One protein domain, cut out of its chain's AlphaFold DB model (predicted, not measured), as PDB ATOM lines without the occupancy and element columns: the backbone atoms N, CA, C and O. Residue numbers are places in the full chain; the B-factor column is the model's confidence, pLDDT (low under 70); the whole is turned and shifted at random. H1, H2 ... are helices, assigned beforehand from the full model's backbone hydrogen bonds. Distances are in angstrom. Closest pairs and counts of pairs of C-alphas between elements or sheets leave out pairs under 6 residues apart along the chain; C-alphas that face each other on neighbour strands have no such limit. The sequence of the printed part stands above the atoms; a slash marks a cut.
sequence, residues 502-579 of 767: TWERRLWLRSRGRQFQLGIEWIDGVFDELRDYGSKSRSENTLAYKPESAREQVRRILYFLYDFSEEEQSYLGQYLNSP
ATOM      1  N   THR A 502     162.074 158.578 169.369       84.06
ATOM      2  CA  THR A 502     161.514 158.750 168.021       84.06
ATOM      3  C   THR A 502     160.095 158.189 167.920       84.06
ATOM      4  O   THR A 502     159.219 158.827 167.329       84.06
ATOM      5  N   TRP A 503     159.850 157.029 168.530       87.62
ATOM      6  CA  TRP A 503     158.554 156.358 168.514       87.62
ATOM      7  C   TRP A 503     157.590 156.901 169.561       87.62
ATOM      8  O   TRP A 503     156.436 157.132 169.219       87.62
ATOM      9  N   GLU A 504     158.046 157.232 170.771       88.50
ATOM     10  CA  GLU A 504     157.237 157.937 171.774       88.50
ATOM     11  C   GLU A 504     156.681 159.239 171.180       88.50
ATOM     12  O   GLU A 504     155.490 159.533 171.262       88.50
ATOM     13  N   ARG A 505     157.528 160.005 170.481       85.56
ATOM     14  CA  ARG A 505     157.096 161.229 169.807       85.56
ATOM     15  C   ARG A 505     156.020 160.958 168.751       85.56
ATOM     16  O   ARG A 505     155.108 161.766 168.603       85.56
ATOM     17  N   ARG A 506     156.135 159.860 168.002       85.69
ATOM     18  CA  ARG A 506     155.197 159.489 166.931       85.69
ATOM     19  C   ARG A 506     153.877 158.932 167.477       85.69
ATOM     20  O   ARG A 506     152.841 159.198 166.884       85.69
ATOM     21  N   LEU A 507     153.914 158.185 168.578       86.88
ATOM     22  CA  LEU A 507     152.742 157.566 169.199       86.88
ATOM     23  C   LEU A 507     151.878 158.591 169.944       86.88
ATOM     24  O   LEU A 507     150.658 158.477 169.922       86.88
ATOM     25  N   TRP A 508     152.482 159.601 170.583       85.00
ATOM     26  CA  TRP A 508     151.750 160.483 171.507       85.00
ATOM     27  C   TRP A 508     151.484 161.902 170.983       85.00
ATOM     28  O   TRP A 508     150.612 162.585 171.523       85.00
ATOM     29  N   LEU A 509     152.196 162.382 169.954       75.81
ATOM     30  CA  LEU A 509     151.948 163.719 169.395       75.81
ATOM     31  C   LEU A 509     150.893 163.693 168.282       75.81
ATOM     32  O   LEU A 509     151.140 163.193 167.187       75.81
ATOM     33  N   ARG A 510     149.766 164.377 168.518       59.28
ATOM     34  CA  ARG A 510     148.649 164.526 167.562       59.28
ATOM     35  C   ARG A 510     149.023 165.189 166.225       59.28
ATOM     36  O   ARG A 510     148.296 165.046 165.252       59.28
ATOM     37  N   SER A 511     150.132 165.932 166.161       53.81
ATOM     38  CA  SER A 511     150.525 166.731 164.988       53.81
ATOM     39  C   SER A 511     151.242 165.950 163.881       53.81
ATOM     40  O   SER A 511     151.548 166.524 162.837       53.81
ATOM     41  N   ARG A 512     151.511 164.650 164.065       52.91
ATOM     42  CA  ARG A 512     152.061 163.775 163.018       52.91
ATOM     43  C   ARG A 512     151.028 162.715 162.649       52.91
ATOM     44  O   ARG A 512     151.020 161.632 163.218       52.91
ATOM     45  N   GLY A 513     150.165 163.054 161.693       49.00
ATOM     46  CA  GLY A 513     149.052 162.238 161.200       49.00
ATOM     47  C   GLY A 513     149.440 160.947 160.472       49.00
ATOM     48  O   GLY A 513     149.048 160.757 159.326       49.00
ATOM     49  N   ARG A 514     150.183 160.039 161.112       56.53
ATOM     50  CA  ARG A 514     150.210 158.640 160.676       56.53
ATOM     51  C   ARG A 514     149.151 157.880 161.467       56.53
ATOM     52  O   ARG A 514     149.309 157.677 162.668       56.53
ATOM     53  N   GLN A 515     148.089 157.462 160.784       67.88
ATOM     54  CA  GLN A 515     147.294 156.332 161.251       67.88
ATOM     55  C   GLN A 515     148.235 155.122 161.295       67.88
ATOM     56  O   GLN A 515     148.940 154.848 160.323       67.88
ATOM     57  N   PHE A 516     148.330 154.472 162.451       79.44
ATOM     58  CA  PHE A 516     148.990 153.175 162.536       79.44
ATOM     59  C   PHE A 516     147.941 152.166 162.097       79.44
ATOM     60  O   PHE A 516     146.850 152.162 162.650       79.44
ATOM     61  N   GLN A 517     148.251 151.387 161.070       82.81
ATOM     62  CA  GLN A 517     147.389 150.309 160.614       82.81
ATOM     63  C   GLN A 517     148.117 149.007 160.913       82.81
ATOM     64  O   GLN A 517     149.222 148.785 160.419       82.81
ATOM     65  N   LEU A 518     147.520 148.190 161.770       85.44
ATOM     66  CA  LEU A 518     147.977 146.845 162.103       85.44
ATOM     67  C   LEU A 518     147.386 145.817 161.130       85.44
ATOM     68  O   LEU A 518     147.865 144.688 161.077       85.44
ATOM     69  N   GLY A 519     146.360 146.206 160.361       80.56
ATOM     70  CA  GLY A 519     145.702 145.348 159.375       80.56
ATOM     71  C   GLY A 519     144.671 144.407 159.997       80.56
ATOM     72  O   GLY A 519     144.317 143.397 159.390       80.56
ATOM     73  N   ILE A 520     144.210 144.710 161.216       81.25
ATOM     74  CA  ILE A 520     143.272 143.884 161.981       81.25
ATOM     75  C   ILE A 520     142.255 144.823 162.623       81.25
ATOM     76  O   ILE A 520     142.521 145.401 163.672       81.25
ATOM     77  N   GLU A 521     141.083 144.945 161.999       81.94
ATOM     78  CA  GLU A 521     140.086 145.991 162.282       81.94
ATOM     79  C   GLU A 521     139.765 146.160 163.777       81.94
ATOM     80  O   GLU A 521     139.815 147.269 164.310       81.94
ATOM     81  N   TRP A 522     139.502 145.058 164.487       83.38
ATOM     82  CA  TRP A 522     139.170 145.120 165.911       83.38
ATOM     83  C   TRP A 522     140.372 145.509 166.791       83.38
ATOM     84  O   TRP A 522     140.192 146.184 167.804       83.38
ATOM     85  N   ILE A 523     141.602 145.134 166.410       87.25
ATOM     86  CA  ILE A 523     142.821 145.529 167.135       87.25
ATOM     87  C   ILE A 523     143.171 146.980 166.828       87.25
ATOM     88  O   ILE A 523     143.593 147.681 167.738       87.25
ATOM     89  N   ASP A 524     142.970 147.446 165.595       87.50
ATOM     90  CA  ASP A 524     143.179 148.848 165.216       87.50
ATOM     91  C   ASP A 524     142.300 149.779 166.069       87.50
ATOM     92  O   ASP A 524     142.800 150.756 166.632       87.50
ATOM     93  N   GLY A 525     141.025 149.420 166.271       86.38
ATOM     94  CA  GLY A 525     140.128 150.145 167.178       86.38
ATOM     95  C   GLY A 525     140.644 150.183 168.621       86.38
ATOM     96  O   GLY A 525     140.789 151.256 169.209       86.38
ATOM     97  N   VAL A 526     141.005 149.023 169.176       87.50
ATOM     98  CA  VAL A 526     141.547 148.913 170.543       87.50
ATOM     99  C   VAL A 526     142.888 149.646 170.697       87.50
ATOM    100  O   VAL A 526     143.160 150.254 171.734       87.50
ATOM    101  N   PHE A 527     143.743 149.617 169.676       89.69
ATOM    102  CA  PHE A 527     145.034 150.299 169.661       89.69
ATOM    103  C   PHE A 527     144.862 151.818 169.732       89.69
ATOM    104  O   PHE A 527     145.533 152.481 170.531       89.69
ATOM    105  N   ASP A 528     143.941 152.368 168.940       87.19
ATOM    106  CA  ASP A 528     143.622 153.793 168.954       87.19
ATOM    107  C   ASP A 528     143.000 154.224 170.291       87.19
ATOM    108  O   ASP A 528     143.399 155.255 170.843       87.19
ATOM    109  N   GLU A 529     142.123 153.405 170.878       86.38
ATOM    110  CA  GLU A 529     141.589 153.644 172.223       86.38
ATOM    111  C   GLU A 529     142.705 153.706 173.273       86.38
ATOM    112  O   GLU A 529     142.810 154.684 174.021       86.38
ATOM    113  N   LEU A 530     143.592 152.705 173.312       87.94
ATOM    114  CA  LEU A 530     144.732 152.685 174.234       87.94
ATOM    115  C   LEU A 530     145.651 153.898 174.026       87.94
ATOM    116  O   LEU A 530     146.179 154.449 174.999       87.94
ATOM    117  N   ARG A 531     145.816 154.362 172.781       87.94
ATOM    118  CA  ARG A 531     146.606 155.557 172.472       87.94
ATOM    119  C   ARG A 531     145.964 156.832 173.032       87.94
ATOM    120  O   ARG A 531     146.655 157.681 173.613       87.94
ATOM    121  N   ASP A 532     144.648 156.959 172.912       83.81
ATOM    122  CA  ASP A 532     143.886 158.086 173.456       83.81
ATOM    123  C   ASP A 532     143.949 158.132 174.990       83.81
ATOM    124  O   ASP A 532     144.186 159.199 175.572       83.81
ATOM    125  N   TYR A 533     143.843 156.977 175.658       81.62
ATOM    126  CA  TYR A 533     144.038 156.885 177.111       81.62
ATOM    127  C   TYR A 533     145.484 157.203 177.518       81.62
ATOM    128  O   TYR A 533     145.713 158.004 178.429       81.62
ATOM    129  N   GLY A 534     146.478 156.638 176.824       85.44
ATOM    130  CA  GLY A 534     147.901 156.864 177.103       85.44
ATOM    131  C   GLY A 534     148.340 158.325 176.926       85.44
ATOM    132  O   GLY A 534     149.229 158.802 177.641       85.44
ATOM    133  N   SER A 535     147.694 159.066 176.021       82.56
ATOM    134  CA  SER A 535     147.928 160.502 175.795       82.56
ATOM    135  C   SER A 535     147.153 161.426 176.748       82.56
ATOM    136  O   SER A 535     147.367 162.636 176.703       82.56
ATOM    137  N   LYS A 536     146.305 160.881 177.641       74.56
ATOM    138  CA  LYS A 536     145.384 161.628 178.528       74.56
ATOM    139  C   LYS A 536     144.406 162.532 177.761       74.56
ATOM    140  O   LYS A 536     144.036 163.607 178.227       74.56
ATOM    141  N   SER A 537     143.999 162.100 176.569       62.41
ATOM    142  CA  SER A 537     143.158 162.873 175.649       62.41
ATOM    143  C   SER A 537     141.666 162.878 176.009       62.41
ATOM    144  O   SER A 537     140.947 163.765 175.554       62.41
ATOM    145  N   ARG A 538     141.204 161.910 176.813       58.59
ATOM    146  CA  ARG A 538     139.818 161.782 177.297       58.59
ATOM    147  C   ARG A 538     139.737 162.067 178.802       58.59
ATOM    148  O   ARG A 538     140.591 161.608 179.557       58.59
ATOM    149  N   SER A 539     138.713 162.816 179.227       48.91
ATOM    150  CA  SER A 539     138.449 163.174 180.633       48.91
ATOM    151  C   SER A 539     137.662 162.112 181.410       48.91
ATOM    152  O   SER A 539     137.675 162.134 182.637       48.91
ATOM    153  N   GLU A 540     136.995 161.181 180.723       51.25
ATOM    154  CA  GLU A 540     136.165 160.143 181.342       51.25
ATOM    155  C   GLU A 540     136.829 158.764 181.251       51.25
ATOM    156  O   GLU A 540     137.243 158.301 180.186       51.25
ATOM    157  N   ASN A 541     136.960 158.113 182.409       49.97
ATOM    158  CA  ASN A 541     137.672 156.851 182.570       49.97
ATOM    159  C   ASN A 541     136.715 155.660 182.401       49.97
ATOM    160  O   ASN A 541     136.344 155.013 183.375       49.97
ATOM    161  N   THR A 542     136.293 155.377 181.169       52.03
ATOM    162  CA  THR A 542     135.352 154.281 180.857       52.03
ATOM    163  C   THR A 542     135.943 152.877 181.047       52.03
ATOM    164  O   THR A 542     135.187 151.930 181.229       52.03
ATOM    165  N   LEU A 543     137.276 152.723 181.043       54.84
ATOM    166  CA  LEU A 543     137.954 151.414 181.003       54.84
ATOM    167  C   LEU A 543     138.897 151.117 182.193       54.84
ATOM    168  O   LEU A 543     139.600 150.108 182.180       54.84
ATOM    169  N   ALA A 544     138.922 151.955 183.235       62.19
ATOM    170  CA  ALA A 544     139.767 151.780 184.431       62.19
ATOM    171  C   ALA A 544     141.276 151.545 184.149       62.19
ATOM    172  O   ALA A 544     141.980 150.954 184.971       62.19
ATOM    173  N   TYR A 545     141.807 152.004 183.009       67.38
ATOM    174  CA  TYR A 545     143.237 151.900 182.702       67.38
ATOM    175  C   TYR A 545     144.035 153.013 183.391       67.38
ATOM    176  O   TYR A 545     143.641 154.181 183.396       67.38
ATOM    177  N   LYS A 546     145.225 152.675 183.899       80.44
ATOM    178  CA  LYS A 546     146.263 153.678 184.166       80.44
ATOM    179  C   LYS A 546     146.906 154.082 182.828       80.44
ATOM    180  O   LYS A 546     147.181 153.195 182.017       80.44
ATOM    181  N   PRO A 547     147.206 155.375 182.584       85.19
ATOM    182  CA  PRO A 547     147.836 155.812 181.335       85.19
ATOM    183  C   PRO A 547     149.144 155.077 181.015       85.19
ATOM    184  O   PRO A 547     149.417 154.792 179.858       85.19
ATOM    185  N   GLU A 548     149.935 154.736 182.033       87.06
ATOM    186  CA  GLU A 548     151.188 153.984 181.886       87.06
ATOM    187  C   GLU A 548     150.951 152.577 181.318       87.06
ATOM    188  O   GLU A 548     151.574 152.211 180.323       87.06
ATOM    189  N   SER A 549     149.977 151.843 181.867       87.81
ATOM    190  CA  SER A 549     149.584 150.509 181.392       87.81
ATOM    191  C   SER A 549     149.050 150.538 179.957       87.81
ATOM    192  O   SER A 549     149.287 149.616 179.181       87.81
ATOM    193  N   ALA A 550     148.357 151.614 179.564       89.12
ATOM    194  CA  ALA A 550     147.914 151.790 178.182       89.12
ATOM    195  C   ALA A 550     149.101 152.004 177.223       89.12
ATOM    196  O   ALA A 550     149.170 151.371 176.170       89.12
ATOM    197  N   ARG A 551     150.086 152.833 177.605       90.00
ATOM    198  CA  ARG A 551     151.313 153.045 176.810       90.00
ATOM    199  C   ARG A 551     152.140 151.778 176.663       90.00
ATOM    200  O   ARG A 551     152.748 151.546 175.621       90.00
ATOM    201  N   GLU A 552     152.204 150.974 177.712       92.00
ATOM    202  CA  GLU A 552     152.881 149.686 177.671       92.00
ATOM    203  C   GLU A 552     152.206 148.721 176.694       92.00
ATOM    204  O   GLU A 552     152.876 148.209 175.799       92.00
ATOM    205  N   GLN A 553     150.884 148.564 176.773       92.62
ATOM    206  CA  GLN A 553     150.139 147.727 175.830       92.62
ATOM    207  C   GLN A 553     150.278 148.195 174.379       92.62
ATOM    208  O   GLN A 553     150.491 147.364 173.500       92.62
ATOM    209  N   VAL A 554     150.246 149.507 174.119       92.88
ATOM    210  CA  VAL A 554     150.504 150.063 172.777       92.88
ATOM    211  C   VAL A 554     151.872 149.621 172.255       92.88
ATOM    212  O   VAL A 554     151.974 149.170 171.117       92.88
ATOM    213  N   ARG A 555     152.923 149.688 173.083       94.06
ATOM    214  CA  ARG A 555     154.273 149.238 172.702       94.06
ATOM    215  C   ARG A 555     154.328 147.725 172.456       94.06
ATOM    216  O   ARG A 555     154.992 147.300 171.516       94.06
ATOM    217  N   ARG A 556     153.615 146.915 173.250       95.06
ATOM    218  CA  ARG A 556     153.510 145.452 173.055       95.06
ATOM    219  C   ARG A 556     152.810 145.106 171.739       95.06
ATOM    220  O   ARG A 556     153.350 144.333 170.954       95.06
ATOM    221  N   ILE A 557     151.653 145.717 171.471       94.81
ATOM    222  CA  ILE A 557     150.910 145.538 170.215       94.81
ATOM    223  C   ILE A 557     151.784 145.947 169.029       94.81
ATOM    224  O   ILE A 557     151.896 145.197 168.062       94.81
ATOM    225  N   LEU A 558     152.465 147.092 169.128       94.06
ATOM    226  CA  LEU A 558     153.372 147.560 168.086       94.06
ATOM    227  C   LEU A 558     154.513 146.557 167.848       94.06
ATOM    228  O   LEU A 558     154.780 146.200 166.709       94.06
ATOM    229  N   TYR A 559     155.153 146.043 168.900       96.00
ATOM    230  CA  TYR A 559     156.218 145.049 168.759       96.00
ATOM    231  C   TYR A 559     155.743 143.770 168.051       96.00
ATOM    232  O   TYR A 559     156.397 143.314 167.112       96.00
ATOM    233  N   PHE A 560     154.614 143.196 168.478       96.25
ATOM    234  CA  PHE A 560     154.155 141.901 167.970       96.25
ATOM    235  C   PHE A 560     153.430 141.968 166.623       96.25
ATOM    236  O   PHE A 560     153.548 141.023 165.846       96.25
ATOM    237  N   LEU A 561     152.675 143.037 166.348       94.44
ATOM    238  CA  LEU A 561     151.717 143.069 165.236       94.44
ATOM    239  C   LEU A 561     152.032 144.114 164.156       94.44
ATOM    240  O   LEU A 561     151.579 143.942 163.028       94.44
ATOM    241  N   TYR A 562     152.818 145.157 164.440       93.12
ATOM    242  CA  TYR A 562     153.101 146.206 163.451       93.12
ATOM    243  C   TYR A 562     154.164 145.785 162.426       93.12
ATOM    244  O   TYR A 562     155.193 145.185 162.763       93.12
ATOM    245  N   ASP A 563     153.926 146.159 161.168       91.31
ATOM    246  CA  ASP A 563     154.855 145.957 160.057       91.31
ATOM    247  C   ASP A 563     155.820 147.141 159.943       91.31
ATOM    248  O   ASP A 563     155.485 148.223 159.459       91.31
ATOM    249  N   PHE A 564     157.046 146.934 160.427       91.06
ATOM    250  CA  PHE A 564     158.111 147.931 160.369       91.06
ATOM    251  C   PHE A 564     158.781 147.915 158.993       91.06
ATOM    252  O   PHE A 564     159.284 146.876 158.560       91.06
ATOM    253  N   SER A 565     158.862 149.080 158.348       90.00
ATOM    254  CA  SER A 565     159.751 149.278 157.192       90.00
ATOM    255  C   SER A 565     161.228 149.119 157.586       90.00
ATOM    256  O   SER A 565     161.563 149.174 158.770       90.00
ATOM    257  N   GLU A 566     162.134 148.950 156.617       85.88
ATOM    258  CA  GLU A 566     163.572 148.750 156.885       85.88
ATOM    259  C   GLU A 566     164.185 149.845 157.778       85.88
ATOM    260  O   GLU A 566     164.925 149.547 158.715       85.88
ATOM    261  N   GLU A 567     163.814 151.112 157.566       85.19
ATOM    262  CA  GLU A 567     164.275 152.254 158.375       85.19
ATOM    263  C   GLU A 567     163.729 152.229 159.817       85.19
ATOM    264  O   GLU A 567     164.311 152.780 160.756       85.19
ATOM    265  N   GLU A 568     162.590 151.571 160.009       89.31
ATOM    266  CA  GLU A 568     161.826 151.517 161.248       89.31
ATOM    267  C   GLU A 568     162.189 150.303 162.122       89.31
ATOM    268  O   GLU A 568     161.892 150.305 163.321       89.31
ATOM    269  N   GLN A 569     162.892 149.305 161.569       90.00
ATOM    270  CA  GLN A 569     163.274 148.069 162.266       90.00
ATOM    271  C   GLN A 569     164.136 148.297 163.515       90.00
ATOM    272  O   GLN A 569     164.140 147.466 164.424       90.00
ATOM    273  N   SER A 570     164.818 149.444 163.612       89.06
ATOM    274  CA  SER A 570     165.575 149.838 164.810       89.06
ATOM    275  C   SER A 570     164.733 149.819 166.095       89.06
ATOM    276  O   SER A 570     165.281 149.586 167.175       89.06
ATOM    277  N   TYR A 571     163.406 149.981 165.989       92.88
ATOM    278  CA  TYR A 571     162.485 149.851 167.119       92.88
ATOM    279  C   TYR A 571     162.578 148.485 167.800       92.88
ATOM    280  O   TYR A 571     162.549 148.412 169.023       92.88
ATOM    281  N   LEU A 572     162.723 147.405 167.031       95.19
ATOM    282  CA  LEU A 572     162.723 146.036 167.549       95.19
ATOM    283  C   LEU A 572     163.932 145.786 168.446       95.19
ATOM    284  O   LEU A 572     163.793 145.271 169.553       95.19
ATOM    285  N   GLY A 573     165.113 146.216 167.991       93.25
ATOM    286  CA  GLY A 573     166.337 146.138 168.782       93.25
ATOM    287  C   GLY A 573     166.247 146.982 170.052       93.25
ATOM    288  O   GLY A 573     166.630 146.527 171.125       93.25
ATOM    289  N   GLN A 574     165.675 148.186 169.972       91.25
ATOM    290  CA  GLN A 574     165.485 149.041 171.149       91.25
ATOM    291  C   GLN A 574     164.474 148.457 172.142       91.25
ATOM    292  O   GLN A 574     164.753 148.428 173.338       91.25
ATOM    293  N   TYR A 575     163.348 147.929 171.654       95.06
ATOM    294  CA  TYR A 575     162.336 147.259 172.471       95.06
ATOM    295  C   TYR A 575     162.937 146.080 173.249       95.06
ATOM    296  O   TYR A 575     162.643 145.888 174.425       95.06
ATOM    297  N   LEU A 576     163.840 145.327 172.619       95.00
ATOM    298  CA  LEU A 576     164.522 144.185 173.227       95.00
ATOM    299  C   LEU A 576     165.777 144.543 174.037       95.00
ATOM    300  O   LEU A 576     166.467 143.641 174.515       95.00
ATOM    301  N   ASN A 577     166.104 145.831 174.195       91.69
ATOM    302  CA  ASN A 577     167.354 146.281 174.818       91.69
ATOM    303  C   ASN A 577     168.598 145.631 174.158       91.69
ATOM    304  O   ASN A 577     169.501 145.141 174.844       91.69
ATOM    305  N   SER A 578     168.598 145.559 172.822       93.25
ATOM    306  CA  SER A 578     169.581 144.860 171.982       93.25
ATOM    307  C   SER A 578     169.737 145.527 170.607       93.25
ATOM    308  O   SER A 578     169.125 145.097 169.624       93.25
ATOM    309  N   PRO A 579     170.510 146.619 170.494       91.19
ATOM    310  CA  PRO A 579     170.608 147.385 169.250       91.19
ATOM    311  C   PRO A 579     171.165 146.596 168.051       91.19
ATOM    312  O   PRO A 579     170.909 146.987 166.914       91.19
TER     313      PRO A 579
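Overview. This is residues 502 to 579 of the 767 residues of an uncharacterized protein of Syntrophorhabdus sp. PtaU1.Bin153 (UniProt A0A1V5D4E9). Picture a helical hairpin, H2 and H3 side by side and running opposite ways, with two short helices: H1 runs crosswise to H2 near the end of H2, and H4 is set off from the hairpin beside the later part of H3. A long link, residues 535 to 546, joins H2 to H3 and makes one end of the longest axis, while the last residues after H4 make the other. You are reading 78 printed residues with four named helices, H1, H2, H3 and H4 in that order, and no named strand; the class is all helix. The whole is compact, with a radius of gyration of the C-alphas of 12.8 A, and spans 38 by 25 by 24 A.

Along the chain. Find C-alpha 502 at (161.514, 158.750, 168.021); from there H1, residues 502 to 508, runs 10.5 A. Go on past residues 509 to 520 to C-alpha 521 at (140.086, 145.991, 162.282), where H2, residues 521 to 534, begins and runs 20.0 A. After residues 535 to 546 you reach H3, residues 547 to 561, the longest helix with 15 residues and 20.9 A. Last comes H4, residues 570 to 575, 8.7 A long, ending at C-alpha 575 at (162.336, 147.259, 172.471).

Arrangement. Start at H1, which only just touches H2, with 3 pairs of C-alphas within 8 A. Look there at the closest C-alphas, those of Trp 508 and Arg 531, 7.2 A apart; H2 touches H1 with residues 531 to 534 alone. The lines of H1 and H2 are about perpendicular, at 89 degrees. H1 and H3 are near each other, with 7 pairs of C-alphas within 10 A. H2 and H3 touch and form a helical hairpin, with a shallow tilt of 33 degrees, only just short of steep, opposite ways; their closest C-alphas are those of Gly 534 and Pro 547, 4.4 A apart. H3 and H4 are close but not clearly touching; the closest C-alphas, those of Tyr 559 and Leu 572, are 6.7 A apart. H3 and H4 stand at a steep tilt of 52 degrees, opposite ways. H1 and H4 are close but not clearly touching, with the C-alphas of Trp 503 and Tyr 571 closest at 7.7 A. H2 and H4 are apart. In H1, H2, H3 and H4 every O i to N i+4 pair is within hydrogen-bond range.

Size, cuts and confidence. The C-alphas of Glu 540 and Pro 579 are the two farthest apart, 38.7 A. The printed part has no cut. The links H1 to H2 and H2 to H3 are long, 12 residues each; H3 to H4 is short, 8 residues. Look in the B-factor column for low confidence: residues 510 to 515 and 537 to 545 are under 70, and the mean pLDDT of the printed part is 82.1.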